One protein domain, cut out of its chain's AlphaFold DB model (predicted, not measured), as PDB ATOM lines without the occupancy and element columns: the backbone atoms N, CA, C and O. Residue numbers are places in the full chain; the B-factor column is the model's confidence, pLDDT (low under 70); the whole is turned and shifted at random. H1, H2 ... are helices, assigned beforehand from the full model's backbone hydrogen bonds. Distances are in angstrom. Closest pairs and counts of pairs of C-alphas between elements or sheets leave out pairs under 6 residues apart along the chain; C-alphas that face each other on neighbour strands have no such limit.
ATOM      1  N   ILE A   5      28.280 -54.303  33.082       77.00
ATOM      2  CA  ILE A   5      27.173 -54.297  32.122       77.00
ATOM      3  C   ILE A   5      26.878 -52.855  31.715       77.00
ATOM      4  O   ILE A   5      26.748 -52.576  30.527       77.00
ATOM      5  N   VAL A   6      26.856 -51.921  32.674       75.25
ATOM      6  CA  VAL A   6      26.700 -50.482  32.392       75.25
ATOM      7  C   VAL A   6      27.843 -49.975  31.515       75.25
ATOM      8  O   VAL A   6      27.589 -49.309  30.514       75.25
ATOM      9  N   ASN A   7      29.088 -50.335  31.835       70.56
ATOM     10  CA  ASN A   7      30.239 -49.950  31.020       70.56
ATOM     11  C   ASN A   7      30.127 -50.497  29.591       70.56
ATOM     12  O   ASN A   7      30.353 -49.746  28.646       70.56
ATOM     13  N   GLN A   8      29.730 -51.761  29.403       67.31
ATOM     14  CA  GLN A   8      29.492 -52.303  28.060       67.31
ATOM     15  C   GLN A   8      28.359 -51.577  27.334       67.31
ATOM     16  O   GLN A   8      28.574 -51.159  26.204       67.31
ATOM     17  N   ALA A   9      27.220 -51.329  27.983       69.44
ATOM     18  CA  ALA A   9      26.090 -50.628  27.372       69.44
ATOM     19  C   ALA A   9      26.439 -49.189  26.940       69.44
ATOM     20  O   ALA A   9      26.030 -48.751  25.868       69.44
ATOM     21  N   PHE A  10      27.232 -48.459  27.735       66.94
ATOM     22  CA  PHE A  10      27.741 -47.131  27.360       66.94
ATOM     23  C   PHE A  10      28.761 -47.177  26.220       66.94
ATOM     24  O   PHE A  10      28.892 -46.207  25.484       66.94
ATOM     25  N   THR A  11      29.500 -48.275  26.081       62.59
ATOM     26  CA  THR A  11      30.583 -48.414  25.092       62.59
ATOM     27  C   THR A  11      30.098 -48.997  23.773       62.59
ATOM     28  O   THR A  11      30.637 -48.685  22.716       62.59
ATOM     29  N   GLU A  12      29.041 -49.804  23.824       59.19
ATOM     30  CA  GLU A  12      28.256 -50.215  22.662       59.19
ATOM     31  C   GLU A  12      27.496 -49.042  22.025       59.19
ATOM     32  O   GLU A  12      26.957 -49.200  20.928       59.19
ATOM     33  N   LEU A  13      27.499 -47.847  22.639       61.97
ATOM     34  CA  LEU A  13      27.188 -46.613  21.920       61.97
ATOM     35  C   LEU A  13      28.279 -46.386  20.868       61.97
ATOM     36  O   LEU A  13      29.357 -45.851  21.129       61.97
ATOM     37  N   MET A  14      27.977 -46.866  19.666       72.38
ATOM     38  CA  MET A  14      28.771 -46.738  18.454       72.38
ATOM     39  C   MET A  14      29.246 -45.299  18.237       72.38
ATOM     40  O   MET A  14      28.574 -44.332  18.596       72.38
ATOM     41  N   THR A  15      30.389 -45.137  17.567       84.50
ATOM     42  CA  THR A  15      30.729 -43.821  17.008       84.50
ATOM     43  C   THR A  15      29.765 -43.537  15.856       84.50
ATOM     44  O   THR A  15      29.945 -44.046  14.751       84.50
ATOM     45  N   SER A  16      28.729 -42.750  16.130       89.81
ATOM     46  CA  SER A  16      27.650 -42.428  15.192       89.81
ATOM     47  C   SER A  16      27.692 -40.962  14.791       89.81
ATOM     48  O   SER A  16      28.114 -40.098  15.556       89.81
ATOM     49  N   CYS A  17      27.267 -40.657  13.567       92.06
ATOM     50  CA  CYS A  17      27.211 -39.274  13.118       92.06
ATOM     51  C   CYS A  17      26.020 -38.554  13.755       92.06
ATOM     52  O   CYS A  17      24.873 -38.905  13.514       92.06
ATOM     53  N   GLU A  18      26.282 -37.469  14.473       92.12
ATOM     54  CA  GLU A  18      25.263 -36.658  15.148       92.12
ATOM     55  C   GLU A  18      24.711 -35.540  14.241       92.12
ATOM     56  O   GLU A  18      24.326 -34.455  14.694       92.12
ATOM     57  N   PHE A  19      24.747 -35.744  12.919       91.88
ATOM     58  CA  PHE A  19      24.113 -34.847  11.950       91.88
ATOM     59  C   PHE A  19      22.663 -35.279  11.756       91.88
ATOM     60  O   PHE A  19      22.389 -36.468  11.602       91.88
ATOM     61  N   SER A  20      21.732 -34.323  11.759       91.44
ATOM     62  CA  SER A  20      20.297 -34.622  11.698       91.44
ATOM     63  C   SER A  20      19.954 -35.494  10.485       91.44
ATOM     64  O   SER A  20      20.276 -35.146   9.350       91.44
ATOM     65  N   GLY A  21      19.320 -36.644  10.732       89.69
ATOM     66  CA  GLY A  21      18.934 -37.608   9.697       89.69
ATOM     67  C   GLY A  21      20.072 -38.481   9.152       89.69
ATOM     68  O   GLY A  21      19.828 -39.299   8.268       89.69
ATOM     69  N   CYS A  22      21.303 -38.352   9.655       92.19
ATOM     70  CA  CYS A  22      22.394 -39.244   9.281       92.19
ATOM     71  C   CYS A  22      22.325 -40.547  10.085       92.19
ATOM     72  O   CYS A  22      22.284 -40.526  11.308       92.19
ATOM     73  N   THR A  23      22.366 -41.685   9.396       90.94
ATOM     74  CA  THR A  23      22.350 -43.027  10.007       90.94
ATOM     75  C   THR A  23      23.694 -43.740   9.856       90.94
ATOM     76  O   THR A  23      23.751 -44.965   9.802       90.94
ATOM     77  N   ARG A  24      24.779 -42.985   9.644       91.19
ATOM     78  CA  ARG A  24      26.111 -43.573   9.491       91.19
ATOM     79  C   ARG A  24      26.696 -43.846  10.862       91.19
ATOM     80  O   ARG A  24      26.888 -42.909  11.638       91.19
ATOM     81  N   ASP A  25      27.080 -45.098  11.049       90.94
ATOM     82  CA  ASP A  25      27.858 -45.576  12.178       90.94
ATOM     83  C   ASP A  25      29.270 -45.940  11.722       90.94
ATOM     84  O   ASP A  25      29.519 -46.296  10.564       90.94
ATOM     85  N   PHE A  26      30.223 -45.851  12.639       90.50
ATOM     86  CA  PHE A  26      31.572 -46.327  12.410       90.50
ATOM     87  C   PHE A  26      31.605 -47.852  12.539       90.50
ATOM     88  O   PHE A  26      31.692 -48.395  13.642       90.50
ATOM     89  N   GLU A  27      31.563 -48.548  11.402       89.31
ATOM     90  CA  GLU A  27      31.442 -50.013  11.341       89.31
ATOM     91  C   GLU A  27      32.477 -50.794  12.161       89.31
ATOM     92  O   GLU A  27      32.212 -51.917  12.580       89.31
ATOM     93  N   GLU A  28      33.676 -50.254  12.375       87.19
ATOM     94  CA  GLU A  28      34.699 -50.943  13.166       87.19
ATOM     95  C   GLU A  28      34.262 -51.090  14.634       87.19
ATOM     96  O   GLU A  28      34.478 -52.142  15.238       87.19
ATOM     97  N   SER A  29      33.579 -50.076  15.183       85.12
ATOM     98  CA  SER A  29      33.049 -50.114  16.554       85.12
ATOM     99  C   SER A  29      31.944 -51.160  16.735       85.12
ATOM    100  O   SER A  29      31.757 -51.663  17.836       85.12
ATOM    101  N   LEU A  30      31.285 -51.563  15.643       83.88
ATOM    102  CA  LEU A  30      30.304 -52.654  15.614       83.88
ATOM    103  C   LEU A  30      30.939 -54.049  15.579       83.88
ATOM    104  O   LEU A  30      30.331 -55.025  16.011       83.88
ATOM    105  N   LYS A  31      32.146 -54.168  15.016       84.56
ATOM    106  CA  LYS A  31      32.830 -55.456  14.803       84.56
ATOM    107  C   LYS A  31      33.716 -55.839  15.986       84.56
ATOM    108  O   LYS A  31      33.972 -57.023  16.208       84.56
ATOM    109  N   VAL A  32      34.213 -54.852  16.730       83.44
ATOM    110  CA  VAL A  32      35.153 -55.058  17.833       83.44
ATOM    111  C   VAL A  32      34.434 -54.880  19.163       83.44
ATOM    112  O   VAL A  32      34.203 -53.762  19.597       83.44
ATOM    113  N   VAL A  33      34.146 -55.985  19.851       80.25
ATOM    114  CA  VAL A  33      33.490 -55.966  21.168       80.25
ATOM    115  C   VAL A  33      34.318 -55.179  22.189       80.25
ATOM    116  O   VAL A  33      35.524 -55.411  22.330       80.25
ATOM    117  N   ALA A  34      33.655 -54.297  22.937       81.75
ATOM    118  CA  ALA A  34      34.236 -53.588  24.068       81.75
ATOM    119  C   ALA A  34      34.672 -54.565  25.173       81.75
ATOM    120  O   ALA A  34      33.881 -55.385  25.653       81.75
ATOM    121  N   ARG A  35      35.941 -54.484  25.583       75.19
ATOM    122  CA  ARG A  35      36.525 -55.311  26.651       75.19
ATOM    123  C   ARG A  35      37.031 -54.437  27.788       75.19
ATOM    124  O   ARG A  35      37.404 -53.295  27.560       75.19
ATOM    125  N   ASP A  36      37.056 -55.000  28.992       67.50
ATOM    126  CA  ASP A  36      37.607 -54.360  30.189       67.50
ATOM    127  C   ASP A  36      39.150 -54.290  30.100       67.50
ATOM    128  O   ASP A  36      39.763 -55.329  29.825       67.50
ATOM    129  N   PRO A  37      39.790 -53.126  30.325       77.94
ATOM    130  CA  PRO A  37      39.189 -51.820  30.602       77.94
ATOM    131  C   PRO A  37      38.599 -51.163  29.346       77.94
ATOM    132  O   PRO A  37      39.276 -50.946  28.341       77.94
ATOM    133  N   VAL A  38      37.327 -50.773  29.448       80.38
ATOM    134  CA  VAL A  38      36.551 -50.134  28.367       80.38
ATOM    135  C   VAL A  38      37.229 -48.875  27.820       80.38
ATOM    136  O   VAL A  38      37.137 -48.579  26.628       80.38
ATOM    137  N   TRP A  39      37.927 -48.148  28.690       82.25
ATOM    138  CA  TRP A  39      38.648 -46.933  28.340       82.25
ATOM    139  C   TRP A  39      39.679 -47.157  27.227       82.25
ATOM    140  O   TRP A  39      39.736 -46.395  26.264       82.25
ATOM    141  N   ASP A  40      40.460 -48.233  27.302       84.44
ATOM    142  CA  ASP A  40      41.497 -48.500  26.302       84.44
ATOM    143  C   ASP A  40      40.879 -48.861  24.946       84.44
ATOM    144  O   ASP A  40      41.379 -48.464  23.888       84.44
ATOM    145  N   TRP A  41      39.745 -49.570  24.968       85.94
ATOM    146  CA  TRP A  41      38.968 -49.843  23.764       85.94
ATOM    147  C   TRP A  41      38.439 -48.548  23.135       85.94
ATOM    148  O   TRP A  41      38.584 -48.362  21.924       85.94
ATOM    149  N   SER A  42      37.875 -47.632  23.931       84.81
ATOM    150  CA  SER A  42      37.253 -46.406  23.413       84.81
ATOM    151  C   SER A  42      38.289 -45.454  22.820       84.81
ATOM    152  O   SER A  42      38.081 -44.916  21.729       84.81
ATOM    153  N   VAL A  43      39.457 -45.327  23.458       88.50
ATOM    154  CA  VAL A  43      40.599 -44.573  22.921       88.50
ATOM    155  C   VAL A  43      41.056 -45.153  21.578       88.50
ATOM    156  O   VAL A  43      41.292 -44.396  20.632       88.50
ATOM    157  N   ASN A  44      41.132 -46.482  21.457       89.75
ATOM    158  CA  ASN A  44      41.500 -47.152  20.208       89.75
ATOM    159  C   ASN A  44      40.466 -46.899  19.098       89.75
ATOM    160  O   ASN A  44      40.838 -46.471  18.002       89.75
ATOM    161  N   MET A  45      39.171 -47.090  19.376       90.50
ATOM    162  CA  MET A  45      38.117 -46.834  18.389       90.50
ATOM    163  C   MET A  45      38.099 -45.371  17.947       90.50
ATOM    164  O   MET A  45      38.014 -45.105  16.749       90.50
ATOM    165  N   ALA A  46      38.282 -44.425  18.871       90.62
ATOM    166  CA  ALA A  46      38.375 -43.008  18.544       90.62
ATOM    167  C   ALA A  46      39.591 -42.692  17.656       90.62
ATOM    168  O   ALA A  46      39.496 -41.880  16.736       90.62
ATOM    169  N   ALA A  47      40.745 -43.325  17.896       92.88
ATOM    170  CA  ALA A  47      41.912 -43.183  17.025       92.88
ATOM    171  C   ALA A  47      41.624 -43.712  15.610       92.88
ATOM    172  O   ALA A  47      41.875 -43.010  14.629       92.88
ATOM    173  N   LYS A  48      41.024 -44.904  15.495       93.69
ATOM    174  CA  LYS A  48      40.647 -45.484  14.199       93.69
ATOM    175  C   LYS A  48      39.605 -44.644  13.457       93.69
ATOM    176  O   LYS A  48      39.746 -44.443  12.254       93.69
ATOM    177  N   ALA A  49      38.601 -44.116  14.157       93.81
ATOM    178  CA  ALA A  49      37.582 -43.252  13.567       93.81
ATOM    179  C   ALA A  49      38.210 -41.983  12.966       93.81
ATOM    180  O   ALA A  49      37.927 -41.640  11.818       93.81
ATOM    181  N   ARG A  50      39.141 -41.339  13.687       94.88
ATOM    182  CA  ARG A  50      39.884 -40.170  13.180       94.88
ATOM    183  C   ARG A  50      40.706 -40.499  11.936       94.88
ATOM    184  O   ARG A  50      40.664 -39.746  10.970       94.88
ATOM    185  N   MET A  51      41.398 -41.640  11.922       95.62
ATOM    186  CA  MET A  51      42.117 -42.104  10.724       95.62
ATOM    187  C   MET A  51      41.176 -42.355   9.539       95.62
ATOM    188  O   MET A  51      41.566 -42.157   8.394       95.62
ATOM    189  N   ALA A  52      39.934 -42.761   9.809       93.62
ATOM    190  CA  ALA A  52      38.894 -42.938   8.801       93.62
ATOM    191  C   ALA A  52      38.200 -41.621   8.388       93.62
ATOM    192  O   ALA A  52      37.277 -41.662   7.578       93.62
ATOM    193  N   GLY A  53      38.623 -40.466   8.918       94.75
ATOM    194  CA  GLY A  53      38.103 -39.143   8.556       94.75
ATOM    195  C   GLY A  53      36.906 -38.664   9.382       94.75
ATOM    196  O   GLY A  53      36.255 -37.692   8.997       94.75
ATOM    197  N   TRP A  54      36.592 -39.335  10.491       95.31
ATOM    198  CA  TRP A  54      35.585 -38.858  11.439       95.31
ATOM    199  C   TRP A  54      36.149 -37.722  12.293       95.31
ATOM    200  O   TRP A  54      37.297 -37.777  12.738       95.31
ATOM    201  N   THR A  55      35.332 -36.703  12.543       94.75
ATOM    202  CA  THR A  55      35.720 -35.499  13.295       94.75
ATOM    203  C   THR A  55      34.646 -35.118  14.314       94.75
ATOM    204  O   THR A  55      33.646 -35.824  14.463       94.75
ATOM    205  N   CYS A  56      34.859 -34.012  15.026       93.12
ATOM    206  CA  CYS A  56      33.841 -33.359  15.838       93.12
ATOM    207  C   CYS A  56      33.653 -31.920  15.359       93.12
ATOM    208  O   CYS A  56      34.628 -31.291  14.942       93.12
ATOM    209  N   ASP A  57      32.424 -31.421  15.460       91.56
ATOM    210  CA  ASP A  57      32.097 -30.023  15.188       91.56
ATOM    211  C   ASP A  57      32.527 -29.087  16.330       91.56
ATOM    212  O   ASP A  57      33.008 -29.526  17.381       91.56
ATOM    213  N   GLN A  58      32.317 -27.778  16.162       89.88
ATOM    214  CA  GLN A  58      32.620 -26.776  17.200       89.88
ATOM    215  C   GLN A  58      31.830 -26.969  18.512       89.88
ATOM    216  O   GLN A  58      32.196 -26.403  19.540       89.88
ATOM    217  N   GLN A  59      30.748 -27.749  18.488       90.06
ATOM    218  CA  GLN A  59      29.906 -28.089  19.638       90.06
ATOM    219  C   GLN A  59      30.274 -29.463  20.229       90.06
ATOM    220  O   GLN A  59      29.649 -29.894  21.196       90.06
ATOM    221  N   GLY A  60      31.281 -30.144  19.670       89.56
ATOM    222  CA  GLY A  60      31.731 -31.468  20.089       89.56
ATOM    223  C   GLY A  60      30.948 -32.634  19.482       89.56
ATOM    224  O   GLY A  60      31.202 -33.774  19.864       89.56
ATOM    225  N   LYS A  61      30.032 -32.388  18.539       91.25
ATOM    226  CA  LYS A  61      29.210 -33.435  17.919       91.25
ATOM    227  C   LYS A  61      29.996 -34.218  16.885       91.25
ATOM    228  O   LYS A  61      30.634 -33.633  16.015       91.25
ATOM    229  N   VAL A  62      29.901 -35.539  16.929       92.38
ATOM    230  CA  VAL A  62      30.603 -36.448  16.023       92.38
ATOM    231  C   VAL A  62      30.077 -36.315  14.587       92.38
ATOM    232  O   VAL A  62      28.874 -36.366  14.310       92.38
ATOM    233  N   ARG A  63      30.997 -36.183  13.629       94.94
ATOM    234  CA  ARG A  63      30.730 -36.082  12.190       94.94
ATOM    235  C   ARG A  63      31.403 -37.223  11.445       94.94
ATOM    236  O   ARG A  63      32.589 -37.494  11.630       94.94
ATOM    237  N   CYS A  64      30.649 -37.878  10.566       94.75
ATOM    238  CA  CYS A  64      31.225 -38.826   9.619       94.75
ATOM    239  C   CYS A  64      32.011 -38.090   8.519       94.75
ATOM    240  O   CYS A  64      31.803 -36.891   8.333       94.75
TER     241      CYS A  64
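Overview. This is residues 5 to 64 of the 71 residues of an uncharacterized protein of hydrothermal vent metagenome (UniProt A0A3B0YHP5). One long helix, H3, runs along one side of the domain, with the short helix H1 beside its first residues and the still shorter H2 near its middle; much of the rest is loop. The long link of residues 12 to 26 leads from H1 past the middle of the domain, folds back near Gly 21 and returns to H2, while residues 52 to 64 after H3 fold back on themselves in a small turn where residues 55 to 56 pair with residues 62 to 63. The printed part has 60 residues with three named helices, in the order H1, H2, H3, and no named strand. The class is all helix, though under half of the residues, 26 of the 60, are in named elements. The whole is compact, with a radius of gyration of the C-alphas of 11.5 A, and its C-alphas span 30 by 22 by 21 A.

Along the chain. H1 is residues 5 to 11 and measures 9.8 A from first to last C-alpha; it begins at C-alpha 5, at (27.173, -54.297, 32.122). Residues 12 to 26 follow with no named element. H2 is residues 27 to 31, 6.6 A long, with C-alpha 27 at (31.442, -50.013, 11.341). H3, the longest helix, is residues 38 to 51, 20.2 A long, and ends at C-alpha 51, at (42.117, -42.104, 10.724). Residues 52 to 64 have no named element.

Arrangement. H1 and H3 touch, and H3 does so with residues 38 to 42 alone. The closest C-alphas of the two are those of Asn 7 and Val 38, 6.8 A apart. They run the same way at a shallow tilt of 15 degrees. H2 and H3 are close but not clearly touching; their closest C-alphas, those of Ser 29 and Met 45, are 6.3 A apart. H1 and H2 are apart. After H3, residues 55 to 56 pair with residues 62 to 63, antiparallel, in stretches too short to be named strands. In H1, H2 and H3 every O i to N i+4 pair is within hydrogen-bond range.

Size, cuts and confidence. The two C-alphas farthest apart are those of Gly 21 and Pro 37, at 32.4 A; the first and last printed C-alphas, of Ile 5 and Cys 64, are 27.6 A apart. The printed part has no cut. The link from H1 to H2, 15 residues, is long, and the link from H2 to H3, 6 residues, is short. The mean pLDDT of the printed part is 85.3; residues 8 to 13 and residue 36 are under 70.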